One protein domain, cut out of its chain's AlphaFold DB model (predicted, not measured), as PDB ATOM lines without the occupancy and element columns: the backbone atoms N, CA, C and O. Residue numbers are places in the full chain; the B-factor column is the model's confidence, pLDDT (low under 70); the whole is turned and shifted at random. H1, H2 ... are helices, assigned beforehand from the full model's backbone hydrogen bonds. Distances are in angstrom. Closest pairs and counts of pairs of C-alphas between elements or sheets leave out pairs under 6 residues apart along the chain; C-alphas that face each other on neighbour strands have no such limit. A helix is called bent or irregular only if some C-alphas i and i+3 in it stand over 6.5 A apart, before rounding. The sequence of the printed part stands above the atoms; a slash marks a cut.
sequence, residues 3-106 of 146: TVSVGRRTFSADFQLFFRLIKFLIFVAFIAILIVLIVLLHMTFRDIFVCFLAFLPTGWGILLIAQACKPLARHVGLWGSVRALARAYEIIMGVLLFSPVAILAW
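Overview. This is residues 3 to 106 of the 146 residues of an uncharacterized protein of Zea mays (UniProt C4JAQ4). Three long helices make an open zigzag: H1 and H2 form a V, H2 running back from the end of H1 after a tight turn, and H4 folds back from the far end of H2 by way of the little helix H3. H1 is a long arm, largely free of the rest; the second half of H2 packs on the first half of H4, and the last part of H4 sticks out. The printed part has 104 residues, 97 of them in four named helices, in the order H1, H2, H3, H4, with no named strand: the class is all helix. It is only just loose, close to extended, with a radius of gyration of the C-alphas of 18.8 A, and spans 63 by 39 by 23 A.

Arrangement. H1, residues 3 to 41, and H2, residues 45 to 68, are near each other, with 5 pairs of C-alphas within 10 A. H1 is apart from H3, residues 70 to 75, and from H4, residues 79 to 106. H2 touches H4 with residues 56 to 66 alone, at a steep tilt of 46 degrees, opposite ways; their closest C-alphas, those of Leu 63 and Ala 86, are 6.5 A apart. H3 is close to H4 but not clearly touching; their closest C-alphas, Ala 73 and Trp 79, are 5.1 A apart. In H1 and H3 every O i to N i+4 pair is within hydrogen-bond range; in H2 18 of 20 are, in H4 22 of 24.

Along the chain. H1 begins at C-alpha 3 (-28.511, 124.720, 13.018) and is 56.3 A long. H2 measures 35.5 A, with a kink of 26 degrees near residue 56; H3 measures 8.6 A. H4, 39.0 A, ends at C-alpha 106 (26.690, 98.362, -10.159); it has a kink of 34 degrees near residue 100 and is only just irregular, with C-alphas 97 and 100 6.51 A apart.

Size, cuts and confidence. The C-alphas farthest apart, those of Thr 3 and Trp 106, are 65.4 A apart. Residues 3 to 14, 20 to 36 and 94 to 106 stand free. The printed part has no cut, and its three links are tight. Its mean pLDDT is 80.3; residues 3 to 16, 40 to 41 and 43 are under 70.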
ATOM      1  N   THR A   3     -28.717 125.861  12.104       53.59
ATOM      2  CA  THR A   3     -28.511 124.720  13.018       53.59
ATOM      3  C   THR A   3     -27.863 123.513  12.330       53.59
ATOM      4  O   THR A   3     -27.021 122.838  12.915       53.59
ATOM      5  N   VAL A   4     -28.172 123.287  11.048       56.38
ATOM      6  CA  VAL A   4     -27.632 122.162  10.258       56.38
ATOM      7  C   VAL A   4     -26.162 122.382   9.860       56.38
ATOM      8  O   VAL A   4     -25.395 121.430   9.731       56.38
ATOM      9  N   SER A   5     -25.723 123.638   9.714       54.56
ATOM     10  CA  SER A   5     -24.330 123.966   9.377       54.56
ATOM     11  C   SER A   5     -23.373 123.852  10.566       54.56
ATOM     12  O   SER A   5     -22.205 123.514  10.367       54.56
ATOM     13  N   VAL A   6     -23.857 124.073  11.794       59.72
ATOM     14  CA  VAL A   6     -23.074 123.860  13.023       59.72
ATOM     15  C   VAL A   6     -22.829 122.368  13.229       59.72
ATOM     16  O   VAL A   6     -21.676 121.976  13.361       59.72
ATOM     17  N   GLY A   7     -23.864 121.526  13.101       57.53
ATOM     18  CA  GLY A   7     -23.715 120.068  13.200       57.53
ATOM     19  C   GLY A   7     -22.690 119.490  12.215       57.53
ATOM     20  O   GLY A   7     -21.889 118.639  12.585       57.53
ATOM     21  N   ARG A   8     -22.628 120.016  10.983       54.78
ATOM     22  CA  ARG A   8     -21.636 119.596   9.975       54.78
ATOM     23  C   ARG A   8     -20.199 120.019  10.316       54.78
ATOM     24  O   ARG A   8     -19.265 119.296   9.973       54.78
ATOM     25  N   ARG A   9     -20.005 121.165  10.982       55.91
ATOM     26  CA  ARG A   9     -18.680 121.623  11.444       55.91
ATOM     27  C   ARG A   9     -18.204 120.862  12.674       55.91
ATOM     28  O   ARG A   9     -17.036 120.495  12.698       55.91
ATOM     29  N   THR A  10     -19.085 120.588  13.637       58.56
ATOM     30  CA  THR A  10     -18.748 119.785  14.822       58.56
ATOM     31  C   THR A  10     -18.343 118.378  14.396       58.56
ATOM     32  O   THR A  10     -17.235 117.959  14.690       58.56
ATOM     33  N   PHE A  11     -19.135 117.739  13.526       55.56
ATOM     34  CA  PHE A  11     -18.811 116.419  12.979       55.56
ATOM     35  C   PHE A  11     -17.452 116.407  12.257       55.56
ATOM     36  O   PHE A  11     -16.631 115.526  12.485       55.56
ATOM     37  N   SER A  12     -17.156 117.420  11.434       57.72
ATOM     38  CA  SER A  12     -15.860 117.523  10.747       57.72
ATOM     39  C   SER A  12     -14.682 117.778  11.700       57.72
ATOM     40  O   SER A  12     -13.593 117.256  11.459       57.72
ATOM     41  N   ALA A  13     -14.874 118.573  12.755       61.84
ATOM     42  CA  ALA A  13     -13.850 118.841  13.764       61.84
ATOM     43  C   ALA A  13     -13.596 117.609  14.646       61.84
ATOM     44  O   ALA A  13     -12.439 117.285  14.915       61.84
ATOM     45  N   ASP A  14     -14.653 116.882  15.007       64.44
ATOM     46  CA  ASP A  14     -14.590 115.644  15.781       64.44
ATOM     47  C   ASP A  14     -13.850 114.549  15.013       64.44
ATOM     48  O   ASP A  14     -12.965 113.910  15.576       64.44
ATOM     49  N   PHE A  15     -14.098 114.384  13.706       64.12
ATOM     50  CA  PHE A  15     -13.303 113.471  12.874       64.12
ATOM     51  C   PHE A  15     -11.826 113.856  12.865       64.12
ATOM     52  O   PHE A  15     -10.953 113.003  13.025       64.12
ATOM     53  N   GLN A  16     -11.519 115.140  12.697       68.81
ATOM     54  CA  GLN A  16     -10.140 115.617  12.643       68.81
ATOM     55  C   GLN A  16      -9.412 115.432  13.986       68.81
ATOM     56  O   GLN A  16      -8.240 115.043  14.003       68.81
ATOM     57  N   LEU A  17     -10.115 115.636  15.105       73.19
ATOM     58  CA  LEU A  17      -9.658 115.299  16.454       73.19
ATOM     59  C   LEU A  17      -9.451 113.794  16.620       73.19
ATOM     60  O   LEU A  17      -8.406 113.383  17.118       73.19
ATOM     61  N   PHE A  18     -10.375 112.969  16.133       74.19
ATOM     62  CA  PHE A  18     -10.296 111.511  16.212       74.19
ATOM     63  C   PHE A  18      -9.074 110.966  15.464       74.19
ATOM     64  O   PHE A  18      -8.309 110.168  15.999       74.19
ATOM     65  N   PHE A  19      -8.800 111.462  14.255       70.75
ATOM     66  CA  PHE A  19      -7.588 111.115  13.503       70.75
ATOM     67  C   PHE A  19      -6.300 111.573  14.197       70.75
ATOM     68  O   PHE A  19      -5.272 110.892  14.115       70.75
ATOM     69  N   ARG A  20      -6.326 112.731  14.865       79.88
ATOM     70  CA  ARG A  20      -5.191 113.233  15.649       79.88
ATOM     71  C   ARG A  20      -4.960 112.374  16.896       79.88
ATOM     72  O   ARG A  20      -3.812 112.053  17.189       79.88
ATOM     73  N   LEU A  21      -6.032 111.937  17.554       77.88
ATOM     74  CA  LEU A  21      -5.988 111.024  18.692       77.88
ATOM     75  C   LEU A  21      -5.444 109.651  18.284       77.88
ATOM     76  O   LEU A  21      -4.568 109.125  18.954       77.88
ATOM     77  N   ILE A  22      -5.883 109.113  17.143       77.62
ATOM     78  CA  ILE A  22      -5.353 107.865  16.573       77.62
ATOM     79  C   ILE A  22      -3.845 107.987  16.312       77.62
ATOM     80  O   ILE A  22      -3.093 107.093  16.686       77.62
ATOM     81  N   LYS A  23      -3.373 109.096  15.717       72.44
ATOM     82  CA  LYS A  23      -1.928 109.330  15.522       72.44
ATOM     83  C   LYS A  23      -1.164 109.346  16.845       72.44
ATOM     84  O   LYS A  23      -0.090 108.759  16.926       72.44
ATOM     85  N   PHE A  24      -1.720 110.002  17.861       80.00
ATOM     86  CA  PHE A  24      -1.126 110.044  19.192       80.00
ATOM     87  C   PHE A  24      -1.086 108.654  19.845       80.00
ATOM     88  O   PHE A  24      -0.038 108.244  20.329       80.00
ATOM     89  N   LEU A  25      -2.179 107.892  19.785       80.38
ATOM     90  CA  LEU A  25      -2.259 106.520  20.298       80.38
ATOM     91  C   LEU A  25      -1.262 105.585  19.616       80.38
ATOM     92  O   LEU A  25      -0.589 104.821  20.297       80.38
ATOM     93  N   ILE A  26      -1.124 105.674  18.291       80.50
ATOM     94  CA  ILE A  26      -0.129 104.898  17.538       80.50
ATOM     95  C   ILE A  26       1.287 105.252  18.002       80.50
ATOM     96  O   ILE A  26       2.103 104.357  18.204       80.50
ATOM     97  N   PHE A  27       1.573 106.539  18.206       78.81
ATOM     98  CA  PHE A  27       2.873 106.989  18.696       78.81
ATOM     99  C   PHE A  27       3.159 106.472  20.111       78.81
ATOM    100  O   PHE A  27       4.218 105.900  20.353       78.81
ATOM    101  N   VAL A  28       2.200 106.596  21.032       82.25
ATOM    102  CA  VAL A  28       2.332 106.097  22.409       82.25
ATOM    103  C   VAL A  28       2.491 104.578  22.435       82.25
ATOM    104  O   VAL A  28       3.359 104.078  23.143       82.25
ATOM    105  N   ALA A  29       1.715 103.840  21.637       81.88
ATOM    106  CA  ALA A  29       1.831 102.389  21.531       81.88
ATOM    107  C   ALA A  29       3.206 101.966  20.996       81.88
ATOM    108  O   ALA A  29       3.813 101.041  21.528       81.88
ATOM    109  N   PHE A  30       3.733 102.670  19.992       82.75
ATOM    110  CA  PHE A  30       5.069 102.415  19.458       82.75
ATOM    111  C   PHE A  30       6.162 102.636  20.515       82.75
ATOM    112  O   PHE A  30       7.027 101.781  20.699       82.75
ATOM    113  N   ILE A  31       6.087 103.743  21.261       82.56
ATOM    114  CA  ILE A  31       7.013 104.038  22.362       82.56
ATOM    115  C   ILE A  31       6.890 102.998  23.482       82.56
ATOM    116  O   ILE A  31       7.904 102.520  23.981       82.56
ATOM    117  N   ALA A  32       5.673 102.597  23.848       83.31
ATOM    118  CA  ALA A  32       5.444 101.577  24.866       83.31
ATOM    119  C   ALA A  32       6.046 100.222  24.466       83.31
ATOM    120  O   ALA A  32       6.726  99.599  25.278       83.31
ATOM    121  N   ILE A  33       5.864  99.797  23.211       82.69
ATOM    122  CA  ILE A  33       6.466  98.563  22.684       82.69
ATOM    123  C   ILE A  33       7.996  98.642  22.744       82.69
ATOM    124  O   ILE A  33       8.624  97.685  23.187       82.69
ATOM    125  N   LEU A  34       8.597  99.777  22.370       75.88
ATOM    126  CA  LEU A  34      10.049  99.974  22.467       75.88
ATOM    127  C   LEU A  34      10.559  99.908  23.912       75.88
ATOM    128  O   LEU A  34      11.554  99.236  24.172       75.88
ATOM    129  N   ILE A  35       9.878 100.568  24.853       80.94
ATOM    130  CA  ILE A  35      10.251 100.554  26.275       80.94
ATOM    131  C   ILE A  35      10.167  99.131  26.831       80.94
ATOM    132  O   ILE A  35      11.104  98.677  27.483       80.94
ATOM    133  N   VAL A  36       9.079  98.414  26.538       80.19
ATOM    134  CA  VAL A  36       8.903  97.008  26.923       80.19
ATOM    135  C   VAL A  36      10.056  96.164  26.386       80.19
ATOM    136  O   VAL A  36      10.661  95.422  27.151       80.19
ATOM    137  N   LEU A  37      10.418  96.320  25.113       74.56
ATOM    138  CA  LEU A  37      11.495  95.547  24.491       74.56
ATOM    139  C   LEU A  37      12.867  95.810  25.134       74.56
ATOM    140  O   LEU A  37      13.647  94.882  25.322       74.56
ATOM    141  N   ILE A  38      13.153  97.059  25.508       73.56
ATOM    142  CA  ILE A  38      14.420  97.452  26.142       73.56
ATOM    143  C   ILE A  38      14.501  96.936  27.584       73.56
ATOM    144  O   ILE A  38      15.530  96.394  27.985       73.56
ATOM    145  N   VAL A  39      13.422  97.095  28.354       75.19
ATOM    146  CA  VAL A  39      13.394  96.783  29.790       75.19
ATOM    147  C   VAL A  39      13.294  95.280  30.049       75.19
ATOM    148  O   VAL A  39      13.980  94.781  30.933       75.19
ATOM    149  N   LEU A  40      12.469  94.544  29.294       69.00
ATOM    150  CA  LEU A  40      12.288  93.104  29.523       69.00
ATOM    151  C   LEU A  40      13.439  92.258  28.980       69.00
ATOM    152  O   LEU A  40      13.703  91.191  29.526       69.00
ATOM    153  N   LEU A  41      14.090  92.697  27.900       69.31
ATOM    154  CA  LEU A  41      14.986  91.829  27.136       69.31
ATOM    155  C   LEU A  41      16.463  92.239  27.217       69.31
ATOM    156  O   LEU A  41      17.297  91.508  26.695       69.31
ATOM    157  N   HIS A  42      16.796  93.358  27.885       70.25
ATOM    158  CA  HIS A  42      18.175  93.853  28.054       70.25
ATOM    159  C   HIS A  42      18.987  93.779  26.741       70.25
ATOM    160  O   HIS A  42      20.113  93.283  26.705       70.25
ATOM    161  N   MET A  43      18.368  94.210  25.636       67.12
ATOM    162  CA  MET A  43      18.824  93.850  24.292       67.12
ATOM    163  C   MET A  43      20.212  94.399  23.946       67.12
ATOM    164  O   MET A  43      20.516  95.577  24.143       67.12
ATOM    165  N   THR A  44      21.034  93.537  23.348       78.94
ATOM    166  CA  THR A  44      22.323  93.907  22.753       78.94
ATOM    167  C   THR A  44      22.146  94.554  21.369       78.94
ATOM    168  O   THR A  44      21.075  94.530  20.772       78.94
ATOM    169  N   PHE A  45      23.201  95.131  20.785       77.81
ATOM    170  CA  PHE A  45      23.110  95.753  19.449       77.81
ATOM    171  C   PHE A  45      22.615  94.798  18.348       77.81
ATOM    172  O   PHE A  45      21.902  95.213  17.434       77.81
ATOM    173  N   ARG A  46      22.973  93.512  18.439       81.19
ATOM    174  CA  ARG A  46      22.535  92.482  17.487       81.19
ATOM    175  C   ARG A  46      21.026  92.265  17.549       81.19
ATOM    176  O   ARG A  46      20.371  92.143  16.520       81.19
ATOM    177  N   ASP A  47      20.501  92.254  18.760       80.56
ATOM    178  CA  ASP A  47      19.096  92.047  19.063       80.56
ATOM    179  C   ASP A  47      18.218  93.166  18.478       80.56
ATOM    180  O   ASP A  47      17.202  92.894  17.841       80.56
ATOM    181  N   ILE A  48      18.681  94.420  18.554       80.12
ATOM    182  CA  ILE A  48      18.025  95.577  17.920       80.12
ATOM    183  C   ILE A  48      17.917  95.390  16.400       80.12
ATOM    184  O   ILE A  48      16.865  95.647  15.808       80.12
ATOM    185  N   PHE A  49      18.988  94.914  15.759       82.19
ATOM    186  CA  PHE A  49      19.007  94.694  14.311       82.19
ATOM    187  C   PHE A  49      18.042  93.576  13.892       82.19
ATOM    188  O   PHE A  49      17.318  93.712  12.905       82.19
ATOM    189  N   VAL A  50      17.982  92.490  14.668       85.00
ATOM    190  CA  VAL A  50      17.038  91.384  14.444       85.00
ATOM    191  C   VAL A  50      15.595  91.850  14.626       85.00
ATOM    192  O   VAL A  50      14.751  91.532  13.792       85.00
ATOM    193  N   CYS A  51      15.302  92.649  15.653       82.94
ATOM    194  CA  CYS A  51      13.970  93.216  15.861       82.94
ATOM    195  C   CYS A  51      13.550  94.147  14.720       82.94
ATOM    196  O   CYS A  51      12.403  94.090  14.280       82.94
ATOM    197  N   PHE A  52      14.470  94.958  14.196       83.06
ATOM    198  CA  PHE A  52      14.201  95.784  13.022       83.06
ATOM    199  C   PHE A  52      13.888  94.927  11.787       83.06
ATOM    200  O   PHE A  52      12.894  95.178  11.107       83.06
ATOM    201  N   LEU A  53      14.673  93.871  11.536       84.94
ATOM    202  CA  LEU A  53      14.392  92.926  10.451       84.94
ATOM    203  C   LEU A  53      13.050  92.211  10.632       84.94
ATOM    204  O   LEU A  53      12.334  92.027   9.652       84.94
ATOM    205  N   ALA A  54      12.699  91.825  11.860       85.94
ATOM    206  CA  ALA A  54      11.427  91.180  12.173       85.94
ATOM    207  C   ALA A  54      10.233  92.115  11.927       85.94
ATOM    208  O   ALA A  54       9.161  91.655  11.541       85.94
ATOM    209  N   PHE A  55      10.420  93.429  12.069       82.50
ATOM    210  CA  PHE A  55       9.367  94.409  11.822       82.50
ATOM    211  C   PHE A  55       8.967  94.511  10.343       82.50
ATOM    212  O   PHE A  55       7.839  94.899  10.044       82.50
ATOM    213  N   LEU A  56       9.847  94.122   9.413       87.25
ATOM    214  CA  LEU A  56       9.562  94.129   7.975       87.25
ATOM    215  C   LEU A  56       8.413  93.144   7.622       87.25
ATOM    216  O   LEU A  56       7.351  93.574   7.176       87.25
ATOM    217  N   PRO A  57       8.494  91.825   7.870       89.00
ATOM    218  CA  PRO A  57       7.359  90.941   7.592       89.00
ATOM    219  C   PRO A  57       6.118  91.278   8.440       89.00
ATOM    220  O   PRO A  57       4.991  91.116   7.967       89.00
ATOM    221  N   THR A  58       6.289  91.802   9.660       89.00
ATOM    222  CA  THR A  58       5.163  92.215  10.513       89.00
ATOM    223  C   THR A  58       4.404  93.414   9.941       89.00
ATOM    224  O   THR A  58       3.174  93.385   9.893       89.00
ATOM    225  N   GLY A  59       5.104  94.448   9.464       87.38
ATOM    226  CA  GLY A  59       4.495  95.627   8.844       87.38
ATOM    227  C   GLY A  59       3.682  95.267   7.602       87.38
ATOM    228  O   GLY A  59       2.544  95.720   7.450       87.38
ATOM    229  N   TRP A  60       4.212  94.366   6.771       90.88
ATOM    230  CA  TRP A  60       3.489  93.814   5.624       90.88
ATOM    231  C   TRP A  60       2.219  93.059   6.049       90.88
ATOM    232  O   TRP A  60       1.136  93.295   5.509       90.88
ATOM    233  N   GLY A  61       2.320  92.187   7.056       92.06
ATOM    234  CA  GLY A  61       1.180  91.435   7.593       92.06
ATOM    235  C   GLY A  61       0.062  92.336   8.124       92.06
ATOM    236  O   GLY A  61      -1.110  92.122   7.813       92.06
ATOM    237  N   ILE A  62       0.411  93.401   8.850       87.50
ATOM    238  CA  ILE A  62      -0.561  94.387   9.347       87.50
ATOM    239  C   ILE A  62      -1.271  95.091   8.183       87.50
ATOM    240  O   ILE A  62      -2.488  95.290   8.234       87.50
ATOM    241  N   LEU A  63      -0.552  95.441   7.112       90.50
ATOM    242  CA  LEU A  63      -1.157  96.042   5.923       90.50
ATOM    243  C   LEU A  63      -2.113  95.082   5.208       90.50
ATOM    244  O   LEU A  63      -3.184  95.517   4.786       90.50
ATOM    245  N   LEU A  64      -1.781  93.793   5.112       90.62
ATOM    246  CA  LEU A  64      -2.676  92.770   4.557       90.62
ATOM    247  C   LEU A  64      -3.962  92.631   5.381       90.62
ATOM    248  O   LEU A  64      -5.055  92.602   4.816       90.62
ATOM    249  N   ILE A  65      -3.857  92.620   6.713       88.88
ATOM    250  CA  ILE A  65      -5.027  92.612   7.604       88.88
ATOM    251  C   ILE A  65      -5.870  93.874   7.374       88.88
ATOM    252  O   ILE A  65      -7.087  93.792   7.202       88.88
ATOM    253  N   ALA A  66      -5.239  95.047   7.278       87.69
ATOM    254  CA  ALA A  66      -5.939  96.299   6.994       87.69
ATOM    255  C   ALA A  66      -6.640  96.286   5.620       87.69
ATOM    256  O   ALA A  66      -7.718  96.869   5.468       87.69
ATOM    257  N   GLN A  67      -6.066  95.606   4.622       89.38
ATOM    258  CA  GLN A  67      -6.697  95.383   3.320       89.38
ATOM    259  C   GLN A  67      -7.882  94.414   3.405       89.38
ATOM    260  O   GLN A  67      -8.912  94.683   2.785       89.38
ATOM    261  N   ALA A  68      -7.795  93.343   4.195       92.31
ATOM    262  CA  ALA A  68      -8.925  92.444   4.442       92.31
ATOM    263  C   ALA A  68     -10.088  93.184   5.132       92.31
ATOM    264  O   ALA A  68     -11.250  93.023   4.763       92.31
ATOM    265  N   CYS A  69      -9.776  94.107   6.047       88.62
ATOM    266  CA  CYS A  69     -10.746  94.972   6.725       88.62
ATOM    267  C   CYS A  69     -11.179  96.208   5.905       88.62
ATOM    268  O   CYS A  69     -11.824  97.114   6.439       88.62
ATOM    269  N   LYS A  70     -10.880  96.263   4.599       86.62
ATOM    270  CA  LYS A  70     -11.250  97.360   3.685       86.62
ATOM    271  C   LYS A  70     -12.705  97.845   3.773       86.62
ATOM    272  O   LYS A  70     -12.880  99.067   3.762       86.62
ATOM    273  N   PRO A  71     -13.750  96.991   3.814       84.50
ATOM    274  CA  PRO A  71     -15.129  97.482   3.897       84.50
ATOM    275  C   PRO A  71     -15.375  98.275   5.188       84.50
ATOM    276  O   PRO A  71     -15.931  99.372   5.134       84.50
ATOM    277  N   LEU A  72     -14.854  97.788   6.316       83.19
ATOM    278  CA  LEU A  72     -14.938  98.456   7.614       83.19
ATOM    279  C   LEU A  72     -14.155  99.779   7.605       83.19
ATOM    280  O   LEU A  72     -14.673 100.831   7.968       83.19
ATOM    281  N   ALA A  73     -12.925  99.753   7.089       82.31
ATOM    282  CA  ALA A  73     -12.067 100.933   6.997       82.31
ATOM    283  C   ALA A  73     -12.632 102.018   6.062       82.31
ATOM    284  O   ALA A  73     -12.363 103.205   6.262       82.31
ATOM    285  N   ARG A  74     -13.415 101.643   5.040       83.31
ATOM    286  CA  ARG A  74     -14.153 102.595   4.195       83.31
ATOM    287  C   ARG A  74     -15.361 103.183   4.910       83.31
ATOM    288  O   ARG A  74     -15.550 104.389   4.808       83.31
ATOM    289  N   HIS A  75     -16.117 102.372   5.649       81.06
ATOM    290  CA  HIS A  75     -17.242 102.849   6.460       81.06
ATOM    291  C   HIS A  75     -16.810 103.898   7.491       81.06
ATOM    292  O   HIS A  75     -17.486 104.905   7.662       81.06
ATOM    293  N   VAL A  76     -15.651 103.700   8.123       80.19
ATOM    294  CA  VAL A  76     -15.090 104.631   9.120       80.19
ATOM    295  C   VAL A  76     -14.319 105.800   8.465       80.19
ATOM    296  O   VAL A  76     -13.859 106.711   9.144       80.19
ATOM    297  N   GLY A  77     -14.145 105.806   7.137       80.12
ATOM    298  CA  GLY A  77     -13.407 106.855   6.414       80.12
ATOM    299  C   GLY A  77     -11.875 106.798   6.558       80.12
ATOM    300  O   GLY A  77     -11.168 107.668   6.051       80.12
ATOM    301  N   LEU A  78     -11.327 105.758   7.192       79.69
ATOM    302  CA  LEU A  78      -9.889 105.564   7.442       79.69
ATOM    303  C   LEU A  78      -9.112 105.057   6.215       79.69
ATOM    304  O   LEU A  78      -7.882 105.133   6.175       79.69
ATOM    305  N   TRP A  79      -9.811 104.555   5.194       86.19
ATOM    306  CA  TRP A  79      -9.211 103.895   4.029       86.19
ATOM    307  C   TRP A  79      -8.161 104.743   3.289       86.19
ATOM    308  O   TRP A  79      -7.163 104.208   2.803       86.19
ATOM    309  N   GLY A  80      -8.345 106.067   3.227       82.75
ATOM    310  CA  GLY A  80      -7.359 106.976   2.632       82.75
ATOM    311  C   GLY A  80      -6.018 106.971   3.375       82.75
ATOM    312  O   GLY A  80      -4.966 106.962   2.739       82.75
ATOM    313  N   SER A  81      -6.058 106.888   4.709       82.06
ATOM    314  CA  SER A  81      -4.861 106.826   5.557       82.06
ATOM    315  C   SER A  81      -4.145 105.485   5.422       82.06
ATOM    316  O   SER A  81      -2.935 105.464   5.226       82.06
ATOM    317  N   VAL A  82      -4.889 104.372   5.422       85.44
ATOM    318  CA  VAL A  82      -4.330 103.023   5.201       85.44
ATOM    319  C   VAL A  82      -3.602 102.951   3.858       85.44
ATOM    320  O   VAL A  82      -2.487 102.450   3.778       85.44
ATOM    321  N   ARG A  83      -4.189 103.519   2.799       88.75
ATOM    322  CA  ARG A  83      -3.587 103.542   1.458       88.75
ATOM    323  C   ARG A  83      -2.343 104.440   1.372       88.75
ATOM    324  O   ARG A  83      -1.467 104.193   0.544       88.75
ATOM    325  N   ALA A  84      -2.269 105.498   2.179       86.94
ATOM    326  CA  ALA A  84      -1.071 106.328   2.290       86.94
ATOM    327  C   ALA A  84       0.054 105.589   3.033       86.94
ATOM    328  O   ALA A  84       1.177 105.559   2.539       86.94
ATOM    329  N   LEU A  85      -0.269 104.930   4.154       85.62
ATOM    330  CA  LEU A  85       0.661 104.084   4.908       85.62
ATOM    331  C   LEU A  85       1.200 102.930   4.064       85.62
ATOM    332  O   LEU A  85       2.407 102.734   4.030       85.62
ATOM    333  N   ALA A  86       0.330 102.228   3.336       90.69
ATOM    334  CA  ALA A  86       0.741 101.146   2.448       90.69
ATOM    335  C   ALA A  86       1.748 101.635   1.398       90.69
ATOM    336  O   ALA A  86       2.804 101.045   1.245       90.69
ATOM    337  N   ARG A  87       1.484 102.771   0.733       91.75
ATOM    338  CA  ARG A  87       2.434 103.335  -0.241       91.75
ATOM    339  C   ARG A  87       3.773 103.713   0.380       91.75
ATOM    340  O   ARG A  87       4.804 103.418  -0.209       91.75
ATOM    341  N   ALA A  88       3.762 104.378   1.533       90.25
ATOM    342  CA  ALA A  88       5.000 104.736   2.221       90.25
ATOM    343  C   ALA A  88       5.808 103.484   2.591       90.25
ATOM    344  O   ALA A  88       7.018 103.451   2.388       90.25
ATOM    345  N   TYR A  89       5.120 102.446   3.064       91.12
ATOM    346  CA  TYR A  89       5.714 101.165   3.409       91.12
ATOM    347  C   TYR A  89       6.357 100.474   2.197       91.12
ATOM    348  O   TYR A  89       7.536 100.136   2.262       91.12
ATOM    349  N   GLU A  90       5.639 100.358   1.074       92.62
ATOM    350  CA  GLU A  90       6.179  99.797  -0.177       92.62
ATOM    351  C   GLU A  90       7.422 100.551  -0.662       92.62
ATOM    352  O   GLU A  90       8.394  99.932  -1.086       92.62
ATOM    353  N   ILE A  91       7.419 101.890  -0.587       93.56
ATOM    354  CA  ILE A  91       8.562 102.713  -1.005       93.56
ATOM    355  C   ILE A  91       9.773 102.446  -0.108       93.56
ATOM    356  O   ILE A  91      10.868 102.222  -0.619       93.56
ATOM    357  N   ILE A  92       9.589 102.451   1.216       92.25
ATOM    358  CA  ILE A  92      10.678 102.204   2.170       92.25
ATOM    359  C   ILE A  92      11.233 100.792   1.980       92.25
ATOM    360  O   ILE A  92      12.446 100.633   1.864       92.25
ATOM    361  N   MET A  93      10.365  99.782   1.894       92.38
ATOM    362  CA  MET A  93      10.766  98.395   1.649       92.38
ATOM    363  C   MET A  93      11.482  98.235   0.313       92.38
ATOM    364  O   MET A  93      12.514  97.572   0.250       92.38
ATOM    365  N   GLY A  94      10.969  98.872  -0.739       92.00
ATOM    366  CA  GLY A  94      11.587  98.880  -2.056       92.00
ATOM    367  C   GLY A  94      12.999  99.455  -2.000       92.00
ATOM    368  O   GLY A  94      13.941  98.796  -2.421       92.00
ATOM    369  N   VAL A  95      13.183 100.638  -1.412       93.81
ATOM    370  CA  VAL A  95      14.519 101.239  -1.266       93.81
ATOM    371  C   VAL A  95      15.431 100.357  -0.414       93.81
ATOM    372  O   VAL A  95      16.571 100.119  -0.801       93.81
ATOM    373  N   LEU A  96      14.941  99.833   0.708       91.00
ATOM    374  CA  LEU A  96      15.729  99.022   1.634       91.00
ATOM    375  C   LEU A  96      16.213  97.710   1.003       91.00
ATOM    376  O   LEU A  96      17.364  97.330   1.206       91.00
ATOM    377  N   LEU A  97      15.366  97.038   0.219       90.12
ATOM    378  CA  LEU A  97      15.707  95.786  -0.459       90.12
ATOM    379  C   LEU A  97      16.519  96.016  -1.737       90.12
ATOM    380  O   LEU A  97      17.500  95.315  -1.975       90.12
ATOM    381  N   PHE A  98      16.138  96.994  -2.564       90.50
ATOM    382  CA  PHE A  98      16.782  97.216  -3.859       90.50
ATOM    383  C   PHE A  98      18.070  98.031  -3.768       90.50
ATOM    384  O   PHE A  98      18.917  97.866  -4.636       90.50
ATOM    385  N   SER A  99      18.274  98.867  -2.747       92.00
ATOM    386  CA  SER A  99      19.523  99.627  -2.585       92.00
ATOM    387  C   SER A  99      20.773  98.733  -2.520       92.00
ATOM    388  O   SER A  99      21.668  98.943  -3.342       92.00
ATOM    389  N   PRO A 100      20.859  97.706  -1.649       87.75
ATOM    390  CA  PRO A 100      22.025  96.826  -1.628       87.75
ATOM    391  C   PRO A 100      22.156  96.014  -2.921       87.75
ATOM    392  O   PRO A 100      23.264  95.850  -3.423       87.75
ATOM    393  N   VAL A 101      21.040  95.565  -3.506       88.62
ATOM    394  CA  VAL A 101      21.045  94.843  -4.790       88.62
ATOM    395  C   VAL A 101      21.587  95.727  -5.915       88.62
ATOM    396  O   VAL A 101      22.412  95.270  -6.697       88.62
ATOM    397  N   ALA A 102      21.180  96.995  -5.978       88.56
ATOM    398  CA  ALA A 102      21.630  97.954  -6.980       88.56
ATOM    399  C   ALA A 102      23.112  98.305  -6.809       88.56
ATOM    400  O   ALA A 102      23.835  98.347  -7.798       88.56
ATOM    401  N   ILE A 103      23.580  98.497  -5.570       86.62
ATOM    402  CA  ILE A 103      25.003  98.722  -5.281       86.62
ATOM    403  C   ILE A 103      25.831  97.519  -5.739       86.62
ATOM    404  O   ILE A 103      26.835  97.694  -6.421       86.62
ATOM    405  N   LEU A 104      25.395  96.298  -5.412       83.38
ATOM    406  CA  LEU A 104      26.080  95.071  -5.822       83.38
ATOM    407  C   LEU A 104      26.041  94.863  -7.343       83.38
ATOM    408  O   LEU A 104      27.038  94.442  -7.919       83.38
ATOM    409  N   ALA A 105      24.926  95.189  -7.999       83.19
ATOM    410  CA  ALA A 105      24.777  95.091  -9.451       83.19
ATOM    411  C   ALA A 105      25.586  96.152 -10.215       83.19
ATOM    412  O   ALA A 105      25.966  95.925 -11.360       83.19
ATOM    413  N   TRP A 106      25.857  97.301  -9.591       78.25
ATOM    414  CA  TRP A 106      26.690  98.362 -10.159       78.25
ATOM    415  C   TRP A 106      28.176  97.984 -10.205       78.25
ATOM    416  O   TRP A 106      28.937  98.557 -10.984       78.25
TER     417      TRP A 106